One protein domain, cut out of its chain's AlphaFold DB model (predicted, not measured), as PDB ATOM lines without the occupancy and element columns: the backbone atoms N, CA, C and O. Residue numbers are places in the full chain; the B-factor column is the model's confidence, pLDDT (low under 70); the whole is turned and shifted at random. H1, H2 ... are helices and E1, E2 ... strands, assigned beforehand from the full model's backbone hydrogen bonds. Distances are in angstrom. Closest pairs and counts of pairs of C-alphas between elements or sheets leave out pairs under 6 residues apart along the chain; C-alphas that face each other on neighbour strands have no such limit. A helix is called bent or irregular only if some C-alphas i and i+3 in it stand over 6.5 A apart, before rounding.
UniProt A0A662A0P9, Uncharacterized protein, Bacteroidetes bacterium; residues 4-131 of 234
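AT A GLANCE: This is residues 4 to 131 of the 234 residues of an uncharacterized protein of Bacteroidetes bacterium (UniProt A0A662A0P9). One long straight helix, H4, spans most of the length like a beam; H1 and H6 pack on its middle part, H5 is set across its last residues 85 to 89, and the bent helix H2 with the short H3 gathers round its first residues. The printed part has 128 residues with six named helices and one named strand, in the order H1, H2, H3, H4, H5, H6, E1, and is mostly helix. E1 pairs with no named strand. The whole is only just compact, close to loose, with a radius of gyration of the C-alphas of 16.2 A, and only just elongated, spanning 47 by 31 by 23 A.

IN THESE COORDINATES: Begin with H2, residues 22 to 53, assigned as one helix by its hydrogen bonds but bent: C-alphas 31 and 34 are 9.6 A apart. Its arms are H2a, residues 22 to 31, 14.2 A long, and H2b, residues 34 to 53, 23.9 A long. H2b is itself irregular, with C-alphas 38 and 41 8.6 A apart and a kink of 109 degrees near residue 41. Find C-alpha 69 at (95.897, 203.520, 185.753); from there H4, residues 69 to 89, runs 30.1 A to C-alpha 89 at (99.867, 232.844, 191.435). H1 is residues 9 to 16, H3 residues 60 to 66, H5 residues 97 to 110 and 19.7 A long, H6 residues 117 to 126. E1, residues 128 to 130, ends at C-alpha 130 at (93.848, 233.438, 171.724).

HOW THE PARTS SIT: Look first at H4, the hub, which touches five other helices. With residues 69 to 73 alone it touches residues 36 to 41 of H2b at a steep tilt of 59 degrees; the closest C-alphas, of Tyr 37 and Lys 73, are 5.7 A apart. H3 touches H4 only at the corner, and only just, with 3 pairs of C-alphas within 8 A, the closest being Lys 65 and Phe 71 at 5.9 A. H1 touches H4 at a shallow tilt of 25 degrees, opposite ways, closest at the C-alphas of Arg 16 and Gln 75, 5.4 A. H6 touches H1, closest at the C-alphas of Leu 11 and Ala 126, 5.8 A, and only just touches H4, with 3 pairs of C-alphas within 8 A, the closest being Ile 78 and Ala 119 at 6.2 A. H5 is about perpendicular to H4 at 78 degrees and touches it, closest at the C-alphas of Leu 85 and Thr 107, 6.8 A. H2a and H4 are apart. In H2a, H3, H4, H5 and H6 every O i to N i+4 pair is within hydrogen-bond range; in H2b 9 of 16 are, and in H1 1 of 4, beside 4 of 5 O i to N i+3 pairs.

THE WHOLE: The C-alphas of Lys 53 and Asp 110 are the two farthest apart, 48.2 A, while those of Ser 4 and Asn 131, the first and last printed, are 5.7 A apart. The printed part has no cut and no long link. The mean pLDDT of the printed part is 96.2, and no printed residue is under 70.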
ATOM      1  N   SER A   4      96.130 235.427 175.888       98.12
ATOM      2  CA  SER A   4      95.825 235.696 177.289       98.12
ATOM      3  C   SER A   4      95.843 234.389 178.061       98.12
ATOM      4  O   SER A   4      95.673 233.306 177.490       98.12
ATOM      5  N   ALA A   5      96.067 234.478 179.366       97.94
ATOM      6  CA  ALA A   5      96.024 233.313 180.225       97.94
ATOM      7  C   ALA A   5      95.591 233.637 181.653       97.94
ATOM      8  O   ALA A   5      95.857 234.719 182.181       97.94
ATOM      9  N   GLN A   6      94.938 232.671 182.291       97.88
ATOM     10  CA  GLN A   6      94.409 232.803 183.643       97.88
ATOM     11  C   GLN A   6      94.252 231.430 184.293       97.88
ATOM     12  O   GLN A   6      93.717 230.501 183.697       97.88
ATOM     13  N   PHE A   7      94.661 231.311 185.554       97.38
ATOM     14  CA  PHE A   7      94.337 230.131 186.346       97.38
ATOM     15  C   PHE A   7      92.910 230.251 186.901       97.38
ATOM     16  O   PHE A   7      92.679 230.979 187.868       97.38
ATOM     17  N   THR A   8      91.957 229.516 186.328       96.88
ATOM     18  CA  THR A   8      90.617 229.321 186.908       96.88
ATOM     19  C   THR A   8      90.375 227.851 187.221       96.88
ATOM     20  O   THR A   8      91.050 226.968 186.686       96.88
ATOM     21  N   ASN A   9      89.406 227.580 188.097       96.19
ATOM     22  CA  ASN A   9      89.041 226.205 188.421       96.19
ATOM     23  C   ASN A   9      88.499 225.478 187.188       96.19
ATOM     24  O   ASN A   9      88.864 224.325 186.982       96.19
ATOM     25  N   GLU A  10      87.697 226.143 186.343       95.31
ATOM     26  CA  GLU A  10      87.168 225.501 185.135       95.31
ATOM     27  C   GLU A  10      88.297 225.098 184.181       95.31
ATOM     28  O   GLU A  10      88.343 223.952 183.739       95.31
ATOM     29  N   LEU A  11      89.245 226.006 183.916       95.88
ATOM     30  CA  LEU A  11      90.357 225.748 182.997       95.88
ATOM     31  C   LEU A  11      91.291 224.655 183.525       95.88
ATOM     32  O   LEU A  11      91.698 223.770 182.774       95.88
ATOM     33  N   ILE A  12      91.603 224.670 184.822       96.69
ATOM     34  CA  ILE A  12      92.488 223.672 185.434       96.69
ATOM     35  C   ILE A  12      91.839 222.287 185.443       96.69
ATOM     36  O   ILE A  12      92.529 221.310 185.164       96.69
ATOM     37  N   GLU A  13      90.534 222.175 185.713       95.62
ATOM     38  CA  GLU A  13      89.846 220.876 185.735       95.62
ATOM     39  C   GLU A  13      89.876 220.162 184.374       95.62
ATOM     40  O   GLU A  13      89.885 218.930 184.347       95.62
ATOM     41  N   THR A  14      90.022 220.886 183.255       95.56
ATOM     42  CA  THR A  14      90.211 220.260 181.929       95.56
ATOM     43  C   THR A  14      91.456 219.365 181.856       95.56
ATOM     44  O   THR A  14      91.448 218.359 181.149       95.56
ATOM     45  N   LEU A  15      92.498 219.650 182.653       96.50
ATOM     46  CA  LEU A  15      93.739 218.860 182.713       96.50
ATOM     47  C   LEU A  15      93.528 217.437 183.232       96.50
ATOM     48  O   LEU A  15      94.403 216.582 183.069       96.50
ATOM     49  N   ARG A  16      92.379 217.168 183.861       96.31
ATOM     50  CA  ARG A  16      92.003 215.824 184.303       96.31
ATOM     51  C   ARG A  16      91.946 214.840 183.136       96.31
ATOM     52  O   ARG A  16      92.211 213.652 183.333       96.31
ATOM     53  N   PHE A  17      91.646 215.326 181.934       96.50
ATOM     54  CA  PHE A  17      91.397 214.503 180.758       96.50
ATOM     55  C   PHE A  17      92.437 214.766 179.663       96.50
ATOM     56  O   PHE A  17      92.978 215.859 179.531       96.50
ATOM     57  N   ASP A  18      92.780 213.731 178.897       95.44
ATOM     58  CA  ASP A  18      93.672 213.866 177.741       95.44
ATOM     59  C   ASP A  18      92.869 214.369 176.543       95.44
ATOM     60  O   ASP A  18      91.854 213.772 176.206       95.44
ATOM     61  N   ASN A  19      93.347 215.409 175.854       90.88
ATOM     62  CA  ASN A  19      92.630 216.009 174.719       90.88
ATOM     63  C   ASN A  19      92.268 215.018 173.598       90.88
ATOM     64  O   ASN A  19      91.368 215.295 172.816       90.88
ATOM     65  N   GLY A  20      92.983 213.893 173.468       92.00
ATOM     66  CA  GLY A  20      92.692 212.891 172.442       92.00
ATOM     67  C   GLY A  20      91.590 211.894 172.812       92.00
ATOM     68  O   GLY A  20      91.201 211.123 171.939       92.00
ATOM     69  N   ILE A  21      91.162 211.864 174.079       95.44
ATOM     70  CA  ILE A  21      90.120 210.978 174.639       95.44
ATOM     71  C   ILE A  21      89.362 211.667 175.782       95.44
ATOM     72  O   ILE A  21      89.109 211.073 176.837       95.44
ATOM     73  N   SER A  22      89.109 212.967 175.642       95.62
ATOM     74  CA  SER A  22      88.582 213.774 176.741       95.62
ATOM     75  C   SER A  22      87.180 213.327 177.127       95.62
ATOM     76  O   SER A  22      86.911 213.151 178.311       95.62
ATOM     77  N   GLU A  23      86.329 213.074 176.135       95.94
ATOM     78  CA  GLU A  23      84.943 212.642 176.318       95.94
ATOM     79  C   GLU A  23      84.861 211.270 176.995       95.94
ATOM     80  O   GLU A  23      84.118 211.089 177.961       95.94
ATOM     81  N   GLU A  24      85.672 210.304 176.557       96.88
ATOM     82  CA  GLU A  24      85.668 208.968 177.145       96.88
ATOM     83  C   GLU A  24      86.223 208.993 178.566       96.88
ATOM     84  O   GLU A  24      85.660 208.355 179.456       96.88
ATOM     85  N   MET A  25      87.304 209.739 178.817       97.69
ATOM     86  CA  MET A  25      87.812 209.894 180.181       97.69
ATOM     87  C   MET A  25      86.807 210.629 181.072       97.69
ATOM     88  O   MET A  25      86.615 210.233 182.221       97.69
ATOM     89  N   GLN A  26      86.127 211.652 180.561       97.44
ATOM     90  CA  GLN A  26      85.089 212.347 181.309       97.44
ATOM     91  C   GLN A  26      83.964 211.389 181.697       97.44
ATOM     92  O   GLN A  26      83.645 211.293 182.879       97.44
ATOM     93  N   TRP A  27      83.450 210.597 180.753       97.75
ATOM     94  CA  TRP A  27      82.412 209.604 181.036       97.75
ATOM     95  C   TRP A  27      82.847 208.589 182.105       97.75
ATOM     96  O   TRP A  27      82.101 208.287 183.041       97.75
ATOM     97  N   VAL A  28      84.079 208.075 182.002       97.56
ATOM     98  CA  VAL A  28      84.632 207.131 182.987       97.56
ATOM     99  C   VAL A  28      84.724 207.788 184.367       97.56
ATOM    100  O   VAL A  28      84.325 207.187 185.366       97.56
ATOM    101  N   TYR A  29      85.212 209.025 184.441       97.50
ATOM    102  CA  TYR A  29      85.338 209.747 185.704       97.50
ATOM    103  C   TYR A  29      83.978 210.116 186.310       97.50
ATOM    104  O   TYR A  29      83.788 209.950 187.508       97.50
ATOM    105  N   GLU A  30      83.000 210.536 185.513       97.25
ATOM    106  CA  GLU A  30      81.636 210.807 185.989       97.25
ATOM    107  C   GLU A  30      80.977 209.554 186.577       97.25
ATOM    108  O   GLU A  30      80.193 209.640 187.524       97.25
ATOM    109  N   ARG A  31      81.309 208.372 186.042       97.00
ATOM    110  CA  ARG A  31      80.716 207.111 186.493       97.00
ATOM    111  C   ARG A  31      81.380 206.519 187.732       97.00
ATOM    112  O   ARG A  31      80.681 205.908 188.542       97.00
ATOM    113  N   PHE A  32      82.699 206.647 187.852       96.94
ATOM    114  CA  PHE A  32      83.485 205.955 188.883       96.94
ATOM    115  C   PHE A  32      84.237 206.904 189.830       96.94
ATOM    116  O   PHE A  32      84.821 206.452 190.812       96.94
ATOM    117  N   GLY A  33      84.221 208.212 189.574       96.25
ATOM    118  CA  GLY A  33      84.867 209.230 190.400       96.25
ATOM    119  C   GLY A  33      86.357 208.972 190.604       96.25
ATOM    120  O   GLY A  33      87.057 208.488 189.716       96.25
ATOM    121  N   ASP A  34      86.843 209.250 191.813       96.25
ATOM    122  CA  ASP A  34      88.256 209.080 192.164       96.25
ATOM    123  C   ASP A  34      88.719 207.612 192.186       96.25
ATOM    124  O   ASP A  34      89.924 207.346 192.141       96.25
ATOM    125  N   ASP A  35      87.804 206.632 192.183       96.88
ATOM    126  CA  ASP A  35      88.193 205.220 192.124       96.88
ATOM    127  C   ASP A  35      88.934 204.884 190.816       96.88
ATOM    128  O   ASP A  35      89.727 203.939 190.798       96.88
ATOM    129  N   VAL A  36      88.780 205.669 189.740       96.38
ATOM    130  CA  VAL A  36      89.541 205.480 188.486       96.38
ATOM    131  C   VAL A  36      91.055 205.565 188.702       96.38
ATOM    132  O   VAL A  36      91.827 204.932 187.982       96.38
ATOM    133  N   TYR A  37      91.508 206.284 189.731       96.62
ATOM    134  CA  TYR A  37      92.928 206.408 190.053       96.62
ATOM    135  C   TYR A  37      93.479 205.171 190.773       96.62
ATOM    136  O   TYR A  37      94.695 204.948 190.786       96.62
ATOM    137  N   TYR A  38      92.621 204.328 191.347       95.56
ATOM    138  CA  TYR A  38      93.026 203.236 192.239       95.56
ATOM    139  C   TYR A  38      92.578 201.853 191.757       95.56
ATOM    140  O   TYR A  38      93.344 200.900 191.899       95.56
ATOM    141  N   LYS A  39      91.395 201.762 191.144       95.44
ATOM    142  CA  LYS A  39      90.676 200.519 190.828       95.44
ATOM    143  C   LYS A  39      90.251 200.414 189.360       95.44
ATOM    144  O   LYS A  39      89.380 199.619 189.029       95.44
ATOM    145  N   LEU A  40      90.889 201.154 188.446       95.06
ATOM    146  CA  LEU A  40      90.521 201.201 187.017       95.06
ATOM    147  C   LEU A  40      90.290 199.821 186.371       95.06
ATOM    148  O   LEU A  40      89.418 199.666 185.520       95.06
ATOM    149  N   LYS A  41      91.066 198.808 186.777       94.19
ATOM    150  CA  LYS A  41      90.956 197.436 186.255       94.19
ATOM    151  C   LYS A  41      89.590 196.796 186.526       94.19
ATOM    152  O   LYS A  41      89.130 196.027 185.689       94.19
ATOM    153  N   GLU A  42      88.954 197.120 187.650       96.06
ATOM    154  CA  GLU A  42      87.634 196.598 188.035       96.06
ATOM    155  C   GLU A  42      86.518 197.150 187.142       96.06
ATOM    156  O   GLU A  42      85.496 196.497 186.949       96.06
ATOM    157  N   PHE A  43      86.738 198.329 186.554       95.69
ATOM    158  CA  PHE A  43      85.770 199.013 185.697       95.69
ATOM    159  C   PHE A  43      85.942 198.691 184.213       95.69
ATOM    160  O   PHE A  43      85.141 199.123 183.384       95.69
ATOM    161  N   LYS A  44      86.982 197.930 183.849       95.00
ATOM    162  CA  LYS A  44      87.298 197.625 182.451       95.00
ATOM    163  C   LYS A  44      86.099 197.046 181.676       95.00
ATOM    164  O   LYS A  44      85.830 197.579 180.600       95.00
ATOM    165  N   PRO A  45      85.346 196.049 182.186       96.44
ATOM    166  CA  PRO A  45      84.182 195.514 181.472       96.44
ATOM    167  C   PRO A  45      83.095 196.563 181.191       96.44
ATOM    168  O   PRO A  45      82.509 196.583 180.112       96.44
ATOM    169  N   GLN A  46      82.837 197.463 182.142       97.00
ATOM    170  CA  GLN A  46      81.830 198.518 182.026       97.00
ATOM    171  C   GLN A  46      82.246 199.568 180.991       97.00
ATOM    172  O   GLN A  46      81.414 200.009 180.200       97.00
ATOM    173  N   ILE A  47      83.532 199.934 180.976       96.69
ATOM    174  CA  ILE A  47      84.096 200.864 179.993       96.69
ATOM    175  C   ILE A  47      84.041 200.238 178.595       96.69
ATOM    176  O   ILE A  47      83.590 200.884 177.656       96.69
ATOM    177  N   GLU A  48      84.433 198.970 178.440       96.50
ATOM    178  CA  GLU A  48      84.368 198.272 177.147       96.50
ATOM    179  C   GLU A  48      82.929 198.159 176.623       96.50
ATOM    180  O   GLU A  48      82.697 198.393 175.437       96.50
ATOM    181  N   ASN A  49      81.957 197.886 177.499       97.00
ATOM    182  CA  ASN A  49      80.543 197.865 177.131       97.00
ATOM    183  C   ASN A  49      80.040 199.246 176.675       97.00
ATOM    184  O   ASN A  49      79.318 199.345 175.687       97.00
ATOM    185  N   TYR A  50      80.443 200.324 177.355       96.81
ATOM    186  CA  TYR A  50      80.107 201.686 176.936       96.81
ATOM    187  C   TYR A  50      80.686 202.024 175.559       96.81
ATOM    188  O   TYR A  50      79.950 202.505 174.695       96.81
ATOM    189  N   LEU A  51      81.967 201.719 175.329       96.50
ATOM    190  CA  LEU A  51      82.609 201.958 174.036       96.50
ATOM    191  C   LEU A  51      81.914 201.172 172.915       96.50
ATOM    192  O   LEU A  51      81.677 201.721 171.845       96.50
ATOM    193  N   ALA A  52      81.536 199.915 173.170       96.44
ATOM    194  CA  ALA A  52      80.822 199.090 172.198       96.44
ATOM    195  C   ALA A  52      79.404 199.610 171.915       96.44
ATOM    196  O   ALA A  52      79.026 199.744 170.756       96.44
ATOM    197  N   LYS A  53      78.635 199.941 172.961       96.88
ATOM    198  CA  LYS A  53      77.246 200.413 172.839       96.88
ATOM    199  C   LYS A  53      77.130 201.732 172.071       96.88
ATOM    200  O   LYS A  53      76.121 201.952 171.413       96.88
ATOM    201  N   ASN A  54      78.134 202.599 172.179       95.94
ATOM    202  CA  ASN A  54      78.169 203.896 171.497       95.94
ATOM    203  C   ASN A  54      79.037 203.870 170.229       95.94
ATOM    204  O   ASN A  54      79.342 204.924 169.682       95.94
ATOM    205  N   GLU A  55      79.475 202.684 169.788       95.25
ATOM    206  CA  GLU A  55      80.302 202.491 168.588       95.25
ATOM    207  C   GLU A  55      81.600 203.328 168.566       95.25
ATOM    208  O   GLU A  55      82.150 203.647 167.507       95.25
ATOM    209  N   ILE A  56      82.140 203.649 169.746       94.94
ATOM    210  CA  ILE A  56      83.325 204.494 169.907       94.94
ATOM    211  C   ILE A  56      84.574 203.694 169.530       94.94
ATOM    212  O   ILE A  56      84.993 202.755 170.218       94.94
ATOM    213  N   LYS A  57      85.219 204.099 168.433       93.94
ATOM    214  CA  LYS A  57      86.457 203.490 167.931       93.94
ATOM    215  C   LYS A  57      87.673 204.310 168.343       93.94
ATOM    216  O   LYS A  57      88.057 205.267 167.679       93.94
ATOM    217  N   LEU A  58      88.335 203.874 169.412       93.81
ATOM    218  CA  LEU A  58      89.595 204.465 169.862       93.81
ATOM    219  C   LEU A  58      90.795 203.930 169.079       93.81
ATOM    220  O   LEU A  58      90.915 202.731 168.820       93.81
ATOM    221  N   THR A  59      91.755 204.810 168.798       95.94
ATOM    222  CA  THR A  59      93.068 204.398 168.291       95.94
ATOM    223  C   THR A  59      93.815 203.558 169.335       95.94
ATOM    224  O   THR A  59      93.615 203.709 170.543       95.94
ATOM    225  N   ASN A  60      94.732 202.684 168.898       95.38
ATOM    226  CA  ASN A  60      95.534 201.861 169.814       95.38
ATOM    227  C   ASN A  60      96.256 202.670 170.917       95.38
ATOM    228  O   ASN A  60      96.220 202.239 172.075       95.38
ATOM    229  N   PRO A  61      96.897 203.824 170.627       96.00
ATOM    230  CA  PRO A  61      97.493 204.671 171.662       96.00
ATOM    231  C   PRO A  61      96.472 205.178 172.685       96.00
ATOM    232  O   PRO A  61      96.717 205.103 173.888       96.00
ATOM    233  N   ASN A  62      95.313 205.634 172.216       96.06
ATOM    234  CA  ASN A  62      94.252 206.181 173.056       96.06
ATOM    235  C   ASN A  62      93.618 205.111 173.947       96.06
ATOM    236  O   ASN A  62      93.458 205.318 175.147       96.06
ATOM    237  N   LYS A  63      93.384 203.911 173.404       95.62
ATOM    238  CA  LYS A  63      92.932 202.760 174.192       95.62
ATOM    239  C   LYS A  63      93.933 202.414 175.300       95.62
ATOM    240  O   LYS A  63      93.539 202.204 176.444       95.62
ATOM    241  N   LYS A  64      95.239 202.403 174.999       96.25
ATOM    242  CA  LYS A  64      96.279 202.155 176.015       96.25
ATOM    243  C   LYS A  64      96.256 203.196 177.136       96.25
ATOM    244  O   LYS A  64      96.406 202.812 178.290       96.25
ATOM    245  N   LYS A  65      96.061 204.478 176.813       96.81
ATOM    246  CA  LYS A  65      95.933 205.550 177.812       96.81
ATOM    247  C   LYS A  65      94.687 205.371 178.683       96.81
ATOM    248  O   LYS A  65      94.818 205.342 179.903       96.81
ATOM    249  N   LEU A  66      93.518 205.180 178.065       97.06
ATOM    250  CA  LEU A  66      92.232 205.080 178.767       97.06
ATOM    251  C   LEU A  66      92.220 203.955 179.811       97.06
ATOM    252  O   LEU A  66      91.695 204.135 180.904       97.06
ATOM    253  N   PHE A  67      92.841 202.814 179.500       96.69
ATOM    254  CA  PHE A  67      92.922 201.657 180.399       96.69
ATOM    255  C   PHE A  67      94.217 201.599 181.236       96.69
ATOM    256  O   PHE A  67      94.478 200.586 181.892       96.69
ATOM    257  N   SER A  68      95.037 202.655 181.237       97.19
ATOM    258  CA  SER A  68      96.270 202.725 182.032       97.19
ATOM    259  C   SER A  68      96.064 203.531 183.309       97.19
ATOM    260  O   SER A  68      96.008 204.756 183.294       97.19
ATOM    261  N   GLN A  69      96.029 202.853 184.455       96.62
ATOM    262  CA  GLN A  69      95.897 203.520 185.753       96.62
ATOM    263  C   GLN A  69      97.068 204.474 186.050       96.62
ATOM    264  O   GLN A  69      96.881 205.513 186.680       96.62
ATOM    265  N   GLU A  70      98.274 204.147 185.583       96.62
ATOM    266  CA  GLU A  70      99.440 205.033 185.688       96.62
ATOM    267  C   GLU A  70      99.218 206.336 184.918       96.62
ATOM    268  O   GLU A  70      99.566 207.409 185.409       96.62
ATOM    269  N   PHE A  71      98.577 206.260 183.748       96.62
ATOM    270  CA  PHE A  71      98.230 207.433 182.957       96.62
ATOM    271  C   PHE A  71      97.215 208.328 183.681       96.62
ATOM    272  O   PHE A  71      97.446 209.529 183.814       96.62
ATOM    273  N   TRP A  72      96.150 207.745 184.240       97.56
ATOM    274  CA  TRP A  72      95.175 208.479 185.058       97.56
ATOM    275  C   TRP A  72      95.821 209.180 186.257       97.56
ATOM    276  O   TRP A  72      95.550 210.354 186.510       97.56
ATOM    277  N   LYS A  73      96.726 208.497 186.970       96.62
ATOM    278  CA  LYS A  73      97.497 209.109 188.065       96.62
ATOM    279  C   LYS A  73      98.411 210.230 187.575       96.62
ATOM    280  O   LYS A  73      98.551 211.236 188.262       96.62
ATOM    281  N   SER A  74      99.017 210.082 186.397       95.56
ATOM    282  CA  SER A  74      99.817 211.146 185.785       95.56
ATOM    283  C   SER A  74      98.976 212.396 185.512       95.56
ATOM    284  O   SER A  74      99.419 213.489 185.853       95.56
ATOM    285  N   GLN A  75      97.762 212.252 184.968       96.06
ATOM    286  CA  GLN A  75      96.846 213.384 184.754       96.06
ATOM    287  C   GLN A  75      96.427 214.033 186.080       96.06
ATOM    288  O   GLN A  75      96.458 215.256 186.205       96.06
ATOM    289  N   LEU A  76      96.130 213.227 187.107       96.56
ATOM    290  CA  LEU A  76      95.829 213.734 188.450       96.56
ATOM    291  C   LEU A  76      97.003 214.523 189.051       96.56
ATOM    292  O   LEU A  76      96.794 215.562 189.674       96.56
ATOM    293  N   ASN A  77      98.242 214.066 188.857       96.06
ATOM    294  CA  ASN A  77      99.423 214.790 189.325       96.06
ATOM    295  C   ASN A  77      99.560 216.152 188.632       96.06
ATOM    296  O   ASN A  77      99.794 217.148 189.312       96.06
ATOM    297  N   ILE A  78      99.348 216.210 187.312       96.62
ATOM    298  CA  ILE A  78      99.371 217.464 186.543       96.62
ATOM    299  C   ILE A  78      98.291 218.427 187.048       96.62
ATOM    300  O   ILE A  78      98.585 219.598 187.290       96.62
ATOM    301  N   LEU A  79      97.069 217.931 187.265       97.06
ATOM    302  CA  LEU A  79      95.963 218.705 187.832       97.06
ATOM    303  C   LEU A  79      96.323 219.278 189.212       97.06
ATOM    304  O   LEU A  79      96.131 220.464 189.471       97.06
ATOM    305  N   ASN A  80      96.873 218.448 190.100       96.88
ATOM    306  CA  ASN A  80      97.253 218.867 191.448       96.88
ATOM    307  C   ASN A  80      98.392 219.892 191.439       96.88
ATOM    308  O   ASN A  80      98.383 220.833 192.231       96.88
ATOM    309  N   ASP A  81      99.370 219.738 190.549       97.19
ATOM    310  CA  ASP A  81     100.444 220.716 190.406       97.19
ATOM    311  C   ASP A  81      99.925 222.037 189.823       97.19
ATOM    312  O   ASP A  81     100.313 223.100 190.308       97.19
ATOM    313  N   ALA A  82      98.979 221.999 188.878       97.44
ATOM    314  CA  ALA A  82      98.292 223.196 188.393       97.44
ATOM    315  C   ALA A  82      97.514 223.919 189.507       97.44
ATOM    316  O   ALA A  82      97.599 225.143 189.604       97.44
ATOM    317  N   LYS A  83      96.833 223.182 190.398       97.50
ATOM    318  CA  LYS A  83      96.155 223.755 191.578       97.50
ATOM    319  C   LYS A  83      97.134 224.450 192.526       97.50
ATOM    320  O   LYS A  83      96.894 225.586 192.917       97.50
ATOM    321  N   LYS A  84      98.291 223.844 192.817       97.06
ATOM    322  CA  LYS A  84      99.342 224.498 193.629       97.06
ATOM    323  C   LYS A  84      99.874 225.776 192.973       97.06
ATOM    324  O   LYS A  84     100.168 226.753 193.661       97.06
ATOM    325  N   LEU A  85     100.028 225.772 191.645       97.19
ATOM    326  CA  LEU A  85     100.429 226.969 190.902       97.19
ATOM    327  C   LEU A  85      99.363 228.063 191.012       97.19
ATOM    328  O   LEU A  85      99.713 229.201 191.315       97.19
ATOM    329  N   GLN A  86      98.084 227.717 190.849       97.44
ATOM    330  CA  GLN A  86      96.961 228.637 191.034       97.44
ATOM    331  C   GLN A  86      96.905 229.209 192.454       97.44
ATOM    332  O   GLN A  86      96.739 230.414 192.602       97.44
ATOM    333  N   GLU A  87      97.084 228.396 193.496       96.62
ATOM    334  CA  GLU A  87      97.087 228.869 194.890       96.62
ATOM    335  C   GLU A  87      98.155 229.944 195.135       96.62
ATOM    336  O   GLU A  87      97.939 230.882 195.905       96.62
ATOM    337  N   LYS A  88      99.313 229.835 194.469       96.25
ATOM    338  CA  LYS A  88     100.431 230.770 194.645       96.25
ATOM    339  C   LYS A  88     100.378 231.983 193.713       96.25
ATOM    340  O   LYS A  88     100.777 233.070 194.128       96.25
ATOM    341  N   ILE A  89      99.946 231.795 192.467       96.19
ATOM    342  CA  ILE A  89      99.867 232.844 191.435       96.19
ATOM    343  C   ILE A  89      98.566 233.646 191.565       96.19
ATOM    344  O   ILE A  89      98.533 234.838 191.258       96.19
ATOM    345  N   GLY A  90      97.510 233.006 192.060       96.25
ATOM    346  CA  GLY A  90      96.155 233.530 192.100       96.25
ATOM    347  C   GLY A  90      95.421 233.352 190.773       96.25
ATOM    348  O   GLY A  90      95.859 232.649 189.864       96.25
ATOM    349  N   THR A  91      94.281 234.029 190.668       96.06
ATOM    350  CA  THR A  91      93.344 233.927 189.541       96.06
ATOM    351  C   THR A  91      93.354 235.169 188.651       96.06
ATOM    352  O   THR A  91      92.413 235.405 187.900       96.06
ATOM    353  N   LYS A  92      94.399 236.005 188.728       96.38
ATOM    354  CA  LYS A  92      94.521 237.193 187.873       96.38
ATOM    355  C   LYS A  92      94.723 236.770 186.410       96.38
ATOM    356  O   LYS A  92      95.509 235.863 186.142       96.38
ATOM    357  N   GLN A  93      94.048 237.446 185.481       97.12
ATOM    358  CA  GLN A  93      94.313 237.316 184.047       97.12
ATOM    359  C   GLN A  93      95.602 238.051 183.653       97.12
ATOM    360  O   GLN A  93      95.895 239.146 184.144       97.12
ATOM    361  N   PHE A  94      96.356 237.442 182.744       97.81
ATOM    362  CA  PHE A  94      97.559 237.991 182.135       97.81
ATOM    363  C   PHE A  94      97.352 238.098 180.627       97.81
ATOM    364  O   PHE A  94      97.157 237.079 179.965       97.81
ATOM    365  N   ASP A  95      97.441 239.315 180.093       97.81
ATOM    366  CA  ASP A  95      97.444 239.570 178.645       97.81
ATOM    367  C   ASP A  95      98.869 239.607 178.069       97.81
ATOM    368  O   ASP A  95      99.050 239.707 176.863       97.81
ATOM    369  N   ASP A  96      99.892 239.448 178.916       97.56
ATOM    370  CA  ASP A  96     101.236 239.059 178.491       97.56
ATOM    371  C   ASP A  96     101.540 237.625 178.949       97.56
ATOM    372  O   ASP A  96     101.936 237.347 180.087       97.56
ATOM    373  N   PHE A  97     101.382 236.680 178.023       97.19
ATOM    374  CA  PHE A  97     101.697 235.273 178.261       97.19
ATOM    375  C   PHE A  97     103.181 235.028 178.586       97.19
ATOM    376  O   PHE A  97     103.524 234.045 179.255       97.19
ATOM    377  N   ASN A  98     104.084 235.903 178.138       97.00
ATOM    378  CA  ASN A  98     105.512 235.792 178.427       97.00
ATOM    379  C   ASN A  98     105.805 236.123 179.897       97.00
ATOM    380  O   ASN A  98     106.645 235.459 180.515       97.00
ATOM    381  N   GLU A  99     105.101 237.100 180.474       96.81
ATOM    382  CA  GLU A  99     105.155 237.387 181.911       96.81
ATOM    383  C   GLU A  99     104.636 236.210 182.734       96.81
ATOM    384  O   GLU A  99     105.324 235.759 183.658       96.81
ATOM    385  N   LEU A 100     103.483 235.647 182.357       97.06
ATOM    386  CA  LEU A 100     102.938 234.476 183.042       97.06
ATOM    387  C   LEU A 100     103.914 233.297 182.996       97.06
ATOM    388  O   LEU A 100     104.173 232.675 184.024       97.06
ATOM    389  N   LYS A 101     104.517 233.008 181.835       96.00
ATOM    390  CA  LYS A 101     105.535 231.951 181.701       96.00
ATOM    391  C   LYS A 101     106.698 232.139 182.676       96.00
ATOM    392  O   LYS A 101     107.122 231.171 183.313       96.00
ATOM    393  N   LYS A 102     107.205 233.369 182.823       96.31
ATOM    394  CA  LYS A 102     108.273 233.688 183.788       96.31
ATOM    395  C   LYS A 102     107.800 233.471 185.226       96.31
ATOM    396  O   LYS A 102     108.531 232.873 186.021       96.31
ATOM    397  N   LEU A 103     106.584 233.908 185.553       97.06
ATOM    398  CA  LEU A 103     105.996 233.757 186.884       97.06
ATOM    399  C   LEU A 103     105.756 232.285 187.249       97.06
ATOM    400  O   LEU A 103     106.123 231.862 188.346       97.06
ATOM    401  N   VAL A 104     105.220 231.485 186.325       97.06
ATOM    402  CA  VAL A 104     105.043 230.034 186.487       97.06
ATOM    403  C   VAL A 104     106.395 229.359 186.699       97.06
ATOM    404  O   VAL A 104     106.562 228.622 187.668       97.06
ATOM    405  N   ALA A 105     107.398 229.658 185.866       95.81
ATOM    406  CA  ALA A 105     108.735 229.080 186.007       95.81
ATOM    407  C   ALA A 105     109.392 229.423 187.356       95.81
ATOM    408  O   ALA A 105     110.040 228.570 187.965       95.81
ATOM    409  N   LYS A 106     109.211 230.657 187.844       97.12
ATOM    410  CA  LYS A 106     109.658 231.067 189.181       97.12
ATOM    411  C   LYS A 106     108.916 230.291 190.273       97.12
ATOM    412  O   LYS A 106     109.552 229.709 191.143       97.12
ATOM    413  N   THR A 107     107.594 230.202 190.170       96.75
ATOM    414  CA  THR A 107     106.741 229.517 191.150       96.75
ATOM    415  C   THR A 107     107.059 228.022 191.252       96.75
ATOM    416  O   THR A 107     107.142 227.488 192.354       96.75
ATOM    417  N   ILE A 108     107.318 227.350 190.125       96.56
ATOM    418  CA  ILE A 108     107.749 225.941 190.096       96.56
ATOM    419  C   ILE A 108     109.044 225.749 190.897       96.56
ATOM    420  O   ILE A 108     109.150 224.794 191.669       96.56
ATOM    421  N   LYS A 109     110.018 226.661 190.743       96.44
ATOM    422  CA  LYS A 109     111.282 226.625 191.497       96.44
ATOM    423  C   LYS A 109     111.055 226.872 192.987       96.44
ATOM    424  O   LYS A 109     111.582 226.116 193.801       96.44
ATOM    425  N   ASP A 110     110.249 227.874 193.330       95.94
ATOM    426  CA  ASP A 110     109.957 228.251 194.717       95.94
ATOM    427  C   ASP A 110     109.240 227.118 195.474       95.94
ATOM    428  O   ASP A 110     109.585 226.806 196.613       95.94
ATOM    429  N   LEU A 111     108.286 226.449 194.816       95.56
ATOM    430  CA  LEU A 111     107.530 225.321 195.372       95.56
ATOM    431  C   LEU A 111     108.239 223.964 195.213       95.56
ATOM    432  O   LEU A 111     107.737 222.952 195.701       95.56
ATOM    433  N   LYS A 112     109.395 223.923 194.534       95.31
ATOM    434  CA  LYS A 112     110.158 222.700 194.216       95.31
ATOM    435  C   LYS A 112     109.304 221.615 193.542       95.31
ATOM    436  O   LYS A 112     109.496 220.419 193.784       95.31
ATOM    437  N   ILE A 113     108.364 222.028 192.692       93.81
ATOM    438  CA  ILE A 113     107.500 221.112 191.941       93.81
ATOM    439  C   ILE A 113     108.342 220.430 190.858       93.81
ATOM    440  O   ILE A 113     109.063 221.083 190.102       93.81
ATOM    441  N   LYS A 114     108.251 219.100 190.771       92.00
ATOM    442  CA  LYS A 114     108.919 218.314 189.727       92.00
ATOM    443  C   LYS A 114     108.001 218.183 188.517       92.00
ATOM    444  O   LYS A 114     107.328 217.171 188.361       92.00
ATOM    445  N   LEU A 115     107.992 219.213 187.676       92.19
ATOM    446  CA  LEU A 115     107.191 219.264 186.456       92.19
ATOM    447  C   LEU A 115     108.087 219.079 185.227       92.19
ATOM    448  O   LEU A 115     109.054 219.824 185.050       92.19
ATOM    449  N   ASP A 116     107.780 218.101 184.376       92.75
ATOM    450  CA  ASP A 116     108.474 217.950 183.097       92.75
ATOM    451  C   ASP A 116     107.959 218.953 182.043       92.75
ATOM    452  O   ASP A 116     106.934 219.621 182.214       92.75
ATOM    453  N   ALA A 117     108.679 219.073 180.924       94.44
ATOM    454  CA  ALA A 117     108.339 220.027 179.867       94.44
ATOM    455  C   ALA A 117     106.973 219.747 179.208       94.44
ATOM    456  O   ALA A 117     106.311 220.678 178.740       94.44
ATOM    457  N   LYS A 118     106.540 218.482 179.165       94.56
ATOM    458  CA  LYS A 118     105.268 218.084 178.556       94.56
ATOM    459  C   LYS A 118     104.102 218.467 179.464       94.56
ATOM    460  O   LYS A 118     103.146 219.069 178.984       94.56
ATOM    461  N   ALA A 119     104.212 218.183 180.757       95.12
ATOM    462  CA  ALA A 119     103.253 218.581 181.777       95.12
ATOM    463  C   ALA A 119     103.133 220.109 181.867       95.12
ATOM    464  O   ALA A 119     102.021 220.632 181.850       95.12
ATOM    465  N   LEU A 120     104.256 220.838 181.845       96.50
ATOM    466  CA  LEU A 120     104.239 222.304 181.793       96.50
ATOM    467  C   LEU A 120     103.487 222.827 180.569       96.50
ATOM    468  O   LEU A 120     102.669 223.734 180.693       96.50
ATOM    469  N   LYS A 121     103.734 222.243 179.392       95.75
ATOM    470  CA  LYS A 121     103.024 222.623 178.170       95.75
ATOM    471  C   LYS A 121     101.519 222.356 178.276       95.75
ATOM    472  O   LYS A 121     100.746 223.194 177.831       95.75
ATOM    473  N   LEU A 122     101.110 221.231 178.866       96.25
ATOM    474  CA  LEU A 122      99.693 220.920 179.085       96.25
ATOM    475  C   LEU A 122      99.026 221.963 179.986       96.25
ATOM    476  O   LEU A 122      98.003 222.514 179.593       96.25
ATOM    477  N   ILE A 123      99.641 222.291 181.130       97.25
ATOM    478  CA  ILE A 123      99.122 223.316 182.051       97.25
ATOM    479  C   ILE A 123      99.006 224.663 181.344       97.25
ATOM    480  O   ILE A 123      97.944 225.273 181.374       97.25
ATOM    481  N   LEU A 124     100.079 225.112 180.682       97.19
ATOM    482  CA  LEU A 124     100.096 226.401 179.989       97.19
ATOM    483  C   LEU A 124      99.035 226.483 178.891       97.19
ATOM    484  O   LEU A 124      98.401 227.520 178.764       97.19
ATOM    485  N   ASN A 125      98.828 225.403 178.135       95.81
ATOM    486  CA  ASN A 125      97.802 225.356 177.099       95.81
ATOM    487  C   ASN A 125      96.389 225.398 177.692       95.81
ATOM    488  O   ASN A 125      95.547 226.110 177.158       95.81
ATOM    489  N   ALA A 126      96.136 224.667 178.783       96.88
ATOM    490  CA  ALA A 126      94.819 224.615 179.420       96.88
ATOM    491  C   ALA A 126      94.375 225.975 179.970       96.88
ATOM    492  O   ALA A 126      93.194 226.292 179.945       96.88
ATOM    493  N   ILE A 127      95.320 226.790 180.443       97.31
ATOM    494  CA  ILE A 127      95.029 228.101 181.037       97.31
ATOM    495  C   ILE A 127      95.103 229.262 180.039       97.31
ATOM    496  O   ILE A 127      94.985 230.408 180.463       97.31
ATOM    497  N   SER A 128      95.366 229.002 178.753       97.50
ATOM    498  CA  SER A 128      95.608 230.043 177.745       97.50
ATOM    499  C   SER A 128      94.622 229.983 176.588       97.50
ATOM    500  O   SER A 128      94.231 228.901 176.156       97.50
ATOM    501  N   TRP A 129      94.287 231.144 176.034       96.56
ATOM    502  CA  TRP A 129      93.430 231.272 174.858       96.56
ATOM    503  C   TRP A 129      93.906 232.418 173.963       96.56
ATOM    504  O   TRP A 129      94.633 233.313 174.401       96.56
ATOM    505  N   LYS A 130      93.511 232.383 172.686       95.56
ATOM    506  CA  LYS A 130      93.848 233.438 171.724       95.56
ATOM    507  C   LYS A 130      93.151 234.741 172.093       95.56
ATOM    508  O   LYS A 130      91.951 234.751 172.349       95.56
ATOM    509  N   ASN A 131      93.914 235.827 172.095       95.75
ATOM    510  CA  ASN A 131      93.405 237.177 172.293       95.75
ATOM    511  C   ASN A 131      94.225 238.149 171.440       95.75
ATOM    512  O   ASN A 131      95.429 238.283 171.640       95.75
TER     513      ASN A 131